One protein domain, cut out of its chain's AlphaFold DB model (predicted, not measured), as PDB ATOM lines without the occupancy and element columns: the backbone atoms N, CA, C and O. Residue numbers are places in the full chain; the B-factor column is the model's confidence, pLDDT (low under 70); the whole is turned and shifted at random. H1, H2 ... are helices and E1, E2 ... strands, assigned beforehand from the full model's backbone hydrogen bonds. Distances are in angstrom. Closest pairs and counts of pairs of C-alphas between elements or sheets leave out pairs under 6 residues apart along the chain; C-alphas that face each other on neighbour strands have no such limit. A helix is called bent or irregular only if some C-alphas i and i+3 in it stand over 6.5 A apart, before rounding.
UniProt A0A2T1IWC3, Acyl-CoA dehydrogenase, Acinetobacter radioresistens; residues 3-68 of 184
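Overview. This is residues 3 to 68 of the 184 residues of the protein "Acyl-CoA dehydrogenase" of Acinetobacter radioresistens (UniProt A0A2T1IWC3). Little regular structure: mostly loops, with two small two-stranded pairs set apart, E1 with E2 and the hairpin E3 with E4, whose long loop, residues 31 to 46, makes a far-reaching arm. The 66 printed residues hold E1, H1, E2, E3, E4 in that order, both sheets antiparallel, class mixed, with 17 residues in named elements. The whole is loose, radius of gyration of the C-alphas 14.5 A, spanning 38 by 26 by 20 A.

Along the chain. E2, residues 16 to 19, is 10.1 A long; E1, residues 3 to 5, 7.1 A, begins at C-alpha 3 (59.914, 20.221, -146.119). H1, residues 12 to 15, is neither bent nor irregular, but only just: C-alphas 12 and 15 are 6.4 A apart. E3, residues 28 to 30, is 6.9 A; E4, residues 47 to 49, 6.7 A, ends at C-alpha 49 (60.357, 8.558, -143.902).

Arrangement. E1 and E2 are antiparallel at 136 degrees, with N 17 and O 4 within hydrogen-bond range at 2.8 A. The closest C-alphas of E1 and H1, Arg 5 and Gly 15, are 5.5 A apart. H1 is too short for an O i to N i+4 pair; its one O i to N i+3 pair is not within range. The hairpin E3 and E4 is antiparallel at 155 degrees, N 48 and O 29 at 2.9 A. E2 and E3 are apart.

Size, cuts and confidence. The C-alphas farthest apart, Glu 9 and Gly 41, are 39.9 A apart. The printed part has no cut; the link E3 to E4 is long. No printed residue is under 70 in pLDDT.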
ATOM      1  N   MET A   3      58.965  19.255-146.675       95.25
ATOM      2  CA  MET A   3      59.914  20.221-146.119       95.25
ATOM      3  C   MET A   3      60.852  19.486-145.174       95.25
ATOM      4  O   MET A   3      60.385  18.819-144.254       95.25
ATOM      5  N   ALA A   4      62.157  19.620-145.382       95.56
ATOM      6  CA  ALA A   4      63.164  18.969-144.551       95.56
ATOM      7  C   ALA A   4      64.321  19.924-144.250       95.56
ATOM      8  O   ALA A   4      64.654  20.800-145.051       95.56
ATOM      9  N   ARG A   5      64.934  19.766-143.076       95.94
ATOM     10  CA  ARG A   5      66.131  20.515-142.690       95.94
ATOM     11  C   ARG A   5      67.344  19.899-143.379       95.94
ATOM     12  O   ARG A   5      67.672  18.756-143.085       95.94
ATOM     13  N   THR A   6      67.997  20.645-144.267       96.00
ATOM     14  CA  THR A   6      69.226  20.188-144.947       96.00
ATOM     15  C   THR A   6      70.488  20.742-144.304       96.00
ATOM     16  O   THR A   6      71.528  20.099-144.360       96.00
ATOM     17  N   ASN A   7      70.389  21.880-143.608       94.62
ATOM     18  CA  ASN A   7      71.484  22.424-142.812       94.62
ATOM     19  C   ASN A   7      71.095  22.473-141.317       94.62
ATOM     20  O   ASN A   7      70.231  23.278-140.939       94.62
ATOM     21  N   PRO A   8      71.682  21.610-140.462       92.88
ATOM     22  CA  PRO A   8      71.377  21.566-139.033       92.88
ATOM     23  C   PRO A   8      71.932  22.765-138.252       92.88
ATOM     24  O   PRO A   8      71.311  23.182-137.275       92.88
ATOM     25  N   GLU A   9      73.033  23.362-138.712       95.81
ATOM     26  CA  GLU A   9      73.693  24.494-138.051       95.81
ATOM     27  C   GLU A   9      72.893  25.797-138.206       95.81
ATOM     28  O   GLU A   9      72.861  26.648-137.311       95.81
ATOM     29  N   ILE A  10      72.184  25.955-139.331       93.50
ATOM     30  CA  ILE A  10      71.327  27.120-139.576       93.50
ATOM     31  C   ILE A  10      69.987  26.936-138.858       93.50
ATOM     32  O   ILE A  10      69.067  26.266-139.339       93.50
ATOM     33  N   LYS A  11      69.841  27.592-137.706       90.50
ATOM     34  CA  LYS A  11      68.583  27.626-136.947       90.50
ATOM     35  C   LYS A  11      67.455  28.315-137.730       90.50
ATOM     36  O   LYS A  11      67.678  29.165-138.589       90.50
ATOM     37  N   GLY A  12      66.212  27.963-137.405       90.31
ATOM     38  CA  GLY A  12      65.025  28.577-138.009       90.31
ATOM     39  C   GLY A  12      64.778  28.145-139.458       90.31
ATOM     40  O   GLY A  12      65.090  27.013-139.840       90.31
ATOM     41  N   SER A  13      64.161  29.039-140.236       92.19
ATOM     42  CA  SER A  13      63.661  28.782-141.595       92.19
ATOM     43  C   SER A  13      64.750  28.682-142.664       92.19
ATOM     44  O   SER A  13      64.533  28.007-143.668       92.19
ATOM     45  N   GLY A  14      65.916  29.301-142.447       92.38
ATOM     46  CA  GLY A  14      67.021  29.316-143.413       92.38
ATOM     47  C   GLY A  14      67.720  27.966-143.610       92.38
ATOM     48  O   GLY A  14      68.407  27.783-144.604       92.38
ATOM     49  N   GLY A  15      67.533  27.009-142.694       94.69
ATOM     50  CA  GLY A  15      68.062  25.646-142.828       94.69
ATOM     51  C   GLY A  15      67.102  24.660-143.506       94.69
ATOM     52  O   GLY A  15      67.400  23.467-143.555       94.69
ATOM     53  N   ILE A  16      65.930  25.121-143.966       96.62
ATOM     54  CA  ILE A  16      64.856  24.269-144.497       96.62
ATOM     55  C   ILE A  16      64.825  24.324-146.025       96.62
ATOM     56  O   ILE A  16      64.724  25.395-146.623       96.62
ATOM     57  N   SER A  17      64.796  23.150-146.644       96.50
ATOM     58  CA  SER A  17      64.660  22.938-148.086       96.50
ATOM     59  C   SER A  17      63.335  22.240-148.409       96.50
ATOM     60  O   SER A  17      62.698  21.654-147.531       96.50
ATOM     61  N   ALA A  18      62.892  22.343-149.663       96.25
ATOM     62  CA  ALA A  18      61.639  21.765-150.145       96.25
ATOM     63  C   ALA A  18      61.922  20.726-151.232       96.25
ATOM     64  O   ALA A  18      62.684  21.004-152.155       96.25
ATOM     65  N   PHE A  19      61.274  19.566-151.155       96.38
ATOM     66  CA  PHE A  19      61.509  18.439-152.055       96.38
ATOM     67  C   PHE A  19      60.216  17.950-152.709       96.38
ATOM     68  O   PHE A  19      59.153  17.895-152.073       96.38
ATOM     69  N   LEU A  20      60.315  17.565-153.980       95.94
ATOM     70  CA  LEU A  20      59.334  16.716-154.650       95.94
ATOM     71  C   LEU A  20      59.677  15.262-154.342       95.94
ATOM     72  O   LEU A  20      60.731  14.775-154.730       95.94
ATOM     73  N   VAL A  21      58.811  14.591-153.595       96.50
ATOM     74  CA  VAL A  21      59.022  13.200-153.197       96.50
ATOM     75  C   VAL A  21      57.822  12.408-153.676       96.50
ATOM     76  O   VAL A  21      56.695  12.735-153.297       96.50
ATOM     77  N   GLU A  22      58.077  11.421-154.528       95.19
ATOM     78  CA  GLU A  22      57.048  10.507-155.016       95.19
ATOM     79  C   GLU A  22      56.541   9.633-153.870       95.19
ATOM     80  O   GLU A  22      57.310   9.238-152.992       95.19
ATOM     81  N   ALA A  23      55.237   9.366-153.845       93.31
ATOM     82  CA  ALA A  23      54.587   8.697-152.717       93.31
ATOM     83  C   ALA A  23      55.026   7.232-152.539       93.31
ATOM     84  O   ALA A  23      54.939   6.702-151.436       93.31
ATOM     85  N   ASP A  24      55.492   6.594-153.612       94.44
ATOM     86  CA  ASP A  24      55.985   5.216-153.657       94.44
ATOM     87  C   ASP A  24      57.515   5.112-153.511       94.44
ATOM     88  O   ASP A  24      58.074   4.018-153.613       94.44
ATOM     89  N   ASN A  25      58.206   6.231-153.254       96.81
ATOM     90  CA  ASN A  25      59.657   6.239-153.111       96.81
ATOM     91  C   ASN A  25      60.091   5.325-151.942       96.81
ATOM     92  O   ASN A  25      59.567   5.478-150.830       96.81
ATOM     93  N   PRO A  26      61.052   4.393-152.138       97.81
ATOM     94  CA  PRO A  26      61.490   3.490-151.082       97.81
ATOM     95  C   PRO A  26      61.866   4.218-149.790       97.81
ATOM     96  O   PRO A  26      62.551   5.242-149.809       97.81
ATOM     97  N   GLY A  27      61.420   3.664-148.661       97.12
ATOM     98  CA  GLY A  27      61.566   4.285-147.346       97.12
ATOM     99  C   GLY A  27      60.394   5.178-146.935       97.12
ATOM    100  O   GLY A  27      60.479   5.807-145.887       97.12
ATOM    101  N   ILE A  28      59.311   5.249-147.718       98.00
ATOM    102  CA  ILE A  28      58.055   5.891-147.303       98.00
ATOM    103  C   ILE A  28      57.059   4.832-146.847       98.00
ATOM    104  O   ILE A  28      56.788   3.865-147.559       98.00
ATOM    105  N   THR A  29      56.470   5.043-145.675       97.31
ATOM    106  CA  THR A  29      55.306   4.288-145.207       97.31
ATOM    107  C   THR A  29      54.227   5.245-144.711       97.31
ATOM    108  O   THR A  29      54.506   6.370-144.288       97.31
ATOM    109  N   LEU A  30      52.967   4.820-144.813       97.00
ATOM    110  CA  LEU A  30      51.815   5.593-144.354       97.00
ATOM    111  C   LEU A  30      51.235   4.957-143.095       97.00
ATOM    112  O   LEU A  30      51.073   3.737-143.019       97.00
ATOM    113  N   GLY A  31      50.910   5.800-142.119       96.56
ATOM    114  CA  GLY A  31      50.172   5.397-140.933       96.56
ATOM    115  C   GLY A  31      48.703   5.099-141.232       96.56
ATOM    116  O   GLY A  31      48.225   5.152-142.369       96.56
ATOM    117  N   LYS A  32      47.946   4.809-140.173       97.00
ATOM    118  CA  LYS A  32      46.495   4.646-140.274       97.00
ATOM    119  C   LYS A  32      45.841   5.981-140.650       97.00
ATOM    120  O   LYS A  32      46.257   7.032-140.177       97.00
ATOM    121  N   ILE A  33      44.782   5.926-141.458       96.94
ATOM    122  CA  ILE A  33      43.957   7.104-141.753       96.94
ATOM    123  C   ILE A  33      43.245   7.565-140.474       96.94
ATOM    124  O   ILE A  33      42.555   6.775-139.820       96.94
ATOM    125  N   ASP A  34      43.384   8.848-140.149       96.44
ATOM    126  CA  ASP A  34      42.799   9.444-138.951       96.44
ATOM    127  C   ASP A  34      41.273   9.494-139.021       96.44
ATOM    128  O   ASP A  34      40.675   9.944-140.011       96.44
ATOM    129  N   GLN A  35      40.636   9.156-137.899       95.88
ATOM    130  CA  GLN A  35      39.229   9.468-137.680       95.88
ATOM    131  C   GLN A  35      39.098  10.896-137.148       95.88
ATOM    132  O   GLN A  35      39.420  11.186-135.999       95.88
ATOM    133  N   LYS A  36      38.628  11.800-138.011       94.88
ATOM    134  CA  LYS A  36      38.449  13.224-137.707       94.88
ATOM    135  C   LYS A  36      36.998  13.548-137.358       94.88
ATOM    136  O   LYS A  36      36.074  12.922-137.874       94.88
ATOM    137  N   MET A  37      36.812  14.604-136.564       94.19
ATOM    138  CA  MET A  37      35.497  15.188-136.266       94.19
ATOM    139  C   MET A  37      34.738  15.602-137.542       94.19
ATOM    140  O   MET A  37      33.550  15.328-137.676       94.19
ATOM    141  N   GLY A  38      35.428  16.236-138.494       91.75
ATOM    142  CA  GLY A  38      34.871  16.705-139.766       91.75
ATOM    143  C   GLY A  38      35.852  16.515-140.921       91.75
ATOM    144  O   GLY A  38      36.894  15.880-140.754       91.75
ATOM    145  N   GLN A  39      35.524  17.059-142.101       92.25
ATOM    146  CA  GLN A  39      36.350  16.922-143.316       92.25
ATOM    147  C   GLN A  39      36.680  15.449-143.636       92.25
ATOM    148  O   GLN A  39      37.803  15.111-144.002       92.25
ATOM    149  N   LYS A  40      35.694  14.554-143.471       91.25
ATOM    150  CA  LYS A  40      35.871  13.092-143.576       91.25
ATOM    151  C   LYS A  40      36.373  12.635-144.952       91.25
ATOM    152  O   LYS A  40      37.072  11.634-145.025       91.25
ATOM    153  N   GLY A  41      36.061  13.384-146.013       91.44
ATOM    154  CA  GLY A  41      36.555  13.120-147.370       91.44
ATOM    155  C   GLY A  41      38.023  13.497-147.604       91.44
ATOM    156  O   GLY A  41      38.585  13.129-148.629       91.44
ATOM    157  N   SER A  42      38.659  14.219-146.674       94.06
ATOM    158  CA  SER A  42      40.089  14.528-146.728       94.06
ATOM    159  C   SER A  42      40.849  13.535-145.857       94.06
ATOM    160  O   SER A  42      40.714  13.544-144.632       94.06
ATOM    161  N   HIS A  43      41.631  12.649-146.469       94.75
ATOM    162  CA  HIS A  43      42.444  11.694-145.722       94.75
ATOM    163  C   HIS A  43      43.651  12.391-145.094       94.75
ATOM    164  O   HIS A  43      44.350  13.170-145.735       94.75
ATOM    165  N   THR A  44      43.885  12.089-143.823       96.50
ATOM    166  CA  THR A  44      45.070  12.509-143.075       96.50
ATOM    167  C   THR A  44      45.633  11.265-142.408       96.50
ATOM    168  O   THR A  44      44.863  10.381-142.026       96.50
ATOM    169  N   CYS A  45      46.953  11.159-142.364       96.62
ATOM    170  CA  CYS A  45      47.675  10.081-141.707       96.62
ATOM    171  C   CYS A  45      49.102  10.550-141.426       96.62
ATOM    172  O   CYS A  45      49.570  11.533-142.016       96.62
ATOM    173  N   ASP A  46      49.819   9.799-140.598       97.00
ATOM    174  CA  ASP A  46      51.268   9.932-140.521       97.00
ATOM    175  C   ASP A  46      51.905   9.546-141.862       97.00
ATOM    176  O   ASP A  46      51.491   8.583-142.515       97.00
ATOM    177  N   VAL A  47      52.930  10.297-142.263       97.25
ATOM    178  CA  VAL A  47      53.799   9.963-143.396       97.25
ATOM    179  C   VAL A  47      55.203   9.795-142.838       97.25
ATOM    180  O   VAL A  47      55.801  10.755-142.348       97.25
ATOM    181  N   ILE A  48      55.706   8.566-142.869       97.56
ATOM    182  CA  ILE A  48      56.945   8.163-142.210       97.56
ATOM    183  C   ILE A  48      58.028   8.010-143.273       97.56
ATOM    184  O   ILE A  48      57.810   7.376-144.303       97.56
ATOM    185  N   PHE A  49      59.196   8.602-143.016       98.06
ATOM    186  CA  PHE A  49      60.357   8.558-143.902       98.06
ATOM    187  C   PHE A  49      61.513   7.843-143.192       98.06
ATOM    188  O   PHE A  49      62.139   8.403-142.293       98.06
ATOM    189  N   GLU A  50      61.828   6.625-143.621       97.75
ATOM    190  CA  GLU A  50      62.923   5.795-143.114       97.75
ATOM    191  C   GLU A  50      63.960   5.564-144.211       97.75
ATOM    192  O   GLU A  50      63.746   4.792-145.143       97.75
ATOM    193  N   ASN A  51      65.102   6.251-144.116       96.75
ATOM    194  CA  ASN A  51      66.168   6.191-145.125       96.75
ATOM    195  C   ASN A  51      65.671   6.450-146.565       96.75
ATOM    196  O   ASN A  51      66.250   5.943-147.528       96.75
ATOM    197  N   CYS A  52      64.616   7.262-146.709       97.44
ATOM    198  CA  CYS A  52      64.049   7.659-147.993       97.44
ATOM    199  C   CYS A  52      65.064   8.492-148.787       97.44
ATOM    200  O   CYS A  52      65.395   9.622-148.418       97.44
ATOM    201  N   ARG A  53      65.596   7.921-149.874       96.81
ATOM    202  CA  ARG A  53      66.583   8.588-150.732       96.81
ATOM    203  C   ARG A  53      65.869   9.375-151.821       96.81
ATOM    204  O   ARG A  53      65.009   8.840-152.509       96.81
ATOM    205  N   VAL A  54      66.266  10.627-152.020       96.25
ATOM    206  CA  VAL A  54      65.740  11.494-153.083       96.25
ATOM    207  C   VAL A  54      66.893  12.055-153.915       96.25
ATOM    208  O   VAL A  54      67.949  12.361-153.353       96.25
ATOM    209  N   PRO A  55      66.747  12.174-155.244       95.56
ATOM    210  CA  PRO A  55      67.791  12.748-156.084       95.56
ATOM    211  C   PRO A  55      67.916  14.257-155.840       95.56
ATOM    212  O   PRO A  55      66.944  14.921-155.491       95.56
ATOM    213  N   ALA A  56      69.088  14.840-156.108       95.50
ATOM    214  CA  ALA A  56      69.278  16.293-155.999       95.50
ATOM    215  C   ALA A  56      68.326  17.089-156.917       95.50
ATOM    216  O   ALA A  56      67.931  18.202-156.584       95.50
ATOM    217  N   SER A  57      67.894  16.499-158.039       96.12
ATOM    218  CA  SER A  57      66.898  17.083-158.947       96.12
ATOM    219  C   SER A  57      65.505  17.243-158.327       96.12
ATOM    220  O   SER A  57      64.707  18.025-158.834       96.12
ATOM    221  N   ALA A  58      65.210  16.550-157.222       96.12
ATOM    222  CA  ALA A  58      63.968  16.712-156.472       96.12
ATOM    223  C   ALA A  58      63.922  18.014-155.649       96.12
ATOM    224  O   ALA A  58      62.857  18.381-155.145       96.12
ATOM    225  N   LEU A  59      65.059  18.701-155.480       96.31
ATOM    226  CA  LEU A  59      65.157  19.944-154.723       96.31
ATOM    227  C   LEU A  59      64.441  21.082-155.458       96.31
ATOM    228  O   LEU A  59      64.876  21.568-156.505       96.31
ATOM    229  N   ILE A  60      63.345  21.559-154.874       93.81
ATOM    230  CA  ILE A  60      62.553  22.643-155.447       93.81
ATOM    231  C   ILE A  60      63.348  23.943-155.378       93.81
ATOM    232  O   ILE A  60      63.719  24.413-154.304       93.81
ATOM    233  N   GLY A  61      63.558  24.551-156.545       90.75
ATOM    234  CA  GLY A  61      64.344  25.774-156.693       90.75
ATOM    235  C   GLY A  61      65.850  25.539-156.826       90.75
ATOM    236  O   GLY A  61      66.573  26.515-156.989       90.75
ATOM    237  N   GLY A  62      66.325  24.286-156.773       93.06
ATOM    238  CA  GLY A  62      67.722  23.912-157.034       93.06
ATOM    239  C   GLY A  62      68.753  24.414-156.017       93.06
ATOM    240  O   GLY A  62      69.944  24.189-156.200       93.06
ATOM    241  N   VAL A  63      68.315  25.089-154.953       93.50
ATOM    242  CA  VAL A  63      69.172  25.674-153.918       93.50
ATOM    243  C   VAL A  63      68.622  25.286-152.555       93.50
ATOM    244  O   VAL A  63      67.412  25.322-152.328       93.50
ATOM    245  N   GLU A  64      69.497  24.894-151.638       95.12
ATOM    246  CA  GLU A  64      69.097  24.572-150.271       95.12
ATOM    247  C   GLU A  64      68.712  25.824-149.462       95.12
ATOM    248  O   GLU A  64      69.096  26.946-149.783       95.12
ATOM    249  N   GLY A  65      67.933  25.644-148.392       93.75
ATOM    250  CA  GLY A  65      67.604  26.710-147.435       93.75
ATOM    251  C   GLY A  65      66.511  27.688-147.885       93.75
ATOM    252  O   GLY A  65      66.119  28.577-147.127       93.75
ATOM    253  N   VAL A  66      65.966  27.529-149.096       92.00
ATOM    254  CA  VAL A  66      64.868  28.369-149.623       92.00
ATOM    255  C   VAL A  66      63.481  27.730-149.481       92.00
ATOM    256  O   VAL A  66      62.473  28.319-149.885       92.00
ATOM    257  N   GLY A  67      63.398  26.532-148.896       91.19
ATOM    258  CA  GLY A  67      62.180  25.724-148.843       91.19
ATOM    259  C   GLY A  67      61.049  26.389-148.066       91.19
ATOM    260  O   GLY A  67      59.923  26.472-148.555       91.19
ATOM    261  N   PHE A  68      61.353  26.956-146.895       89.12
ATOM    262  CA  PHE A  68      60.343  27.626-146.070       89.12
ATOM    263  C   PHE A  68      59.737  28.853-146.768       89.12
ATOM    264  O   PHE A  68      58.520  29.035-146.767       89.12
TER     265      PHE A  68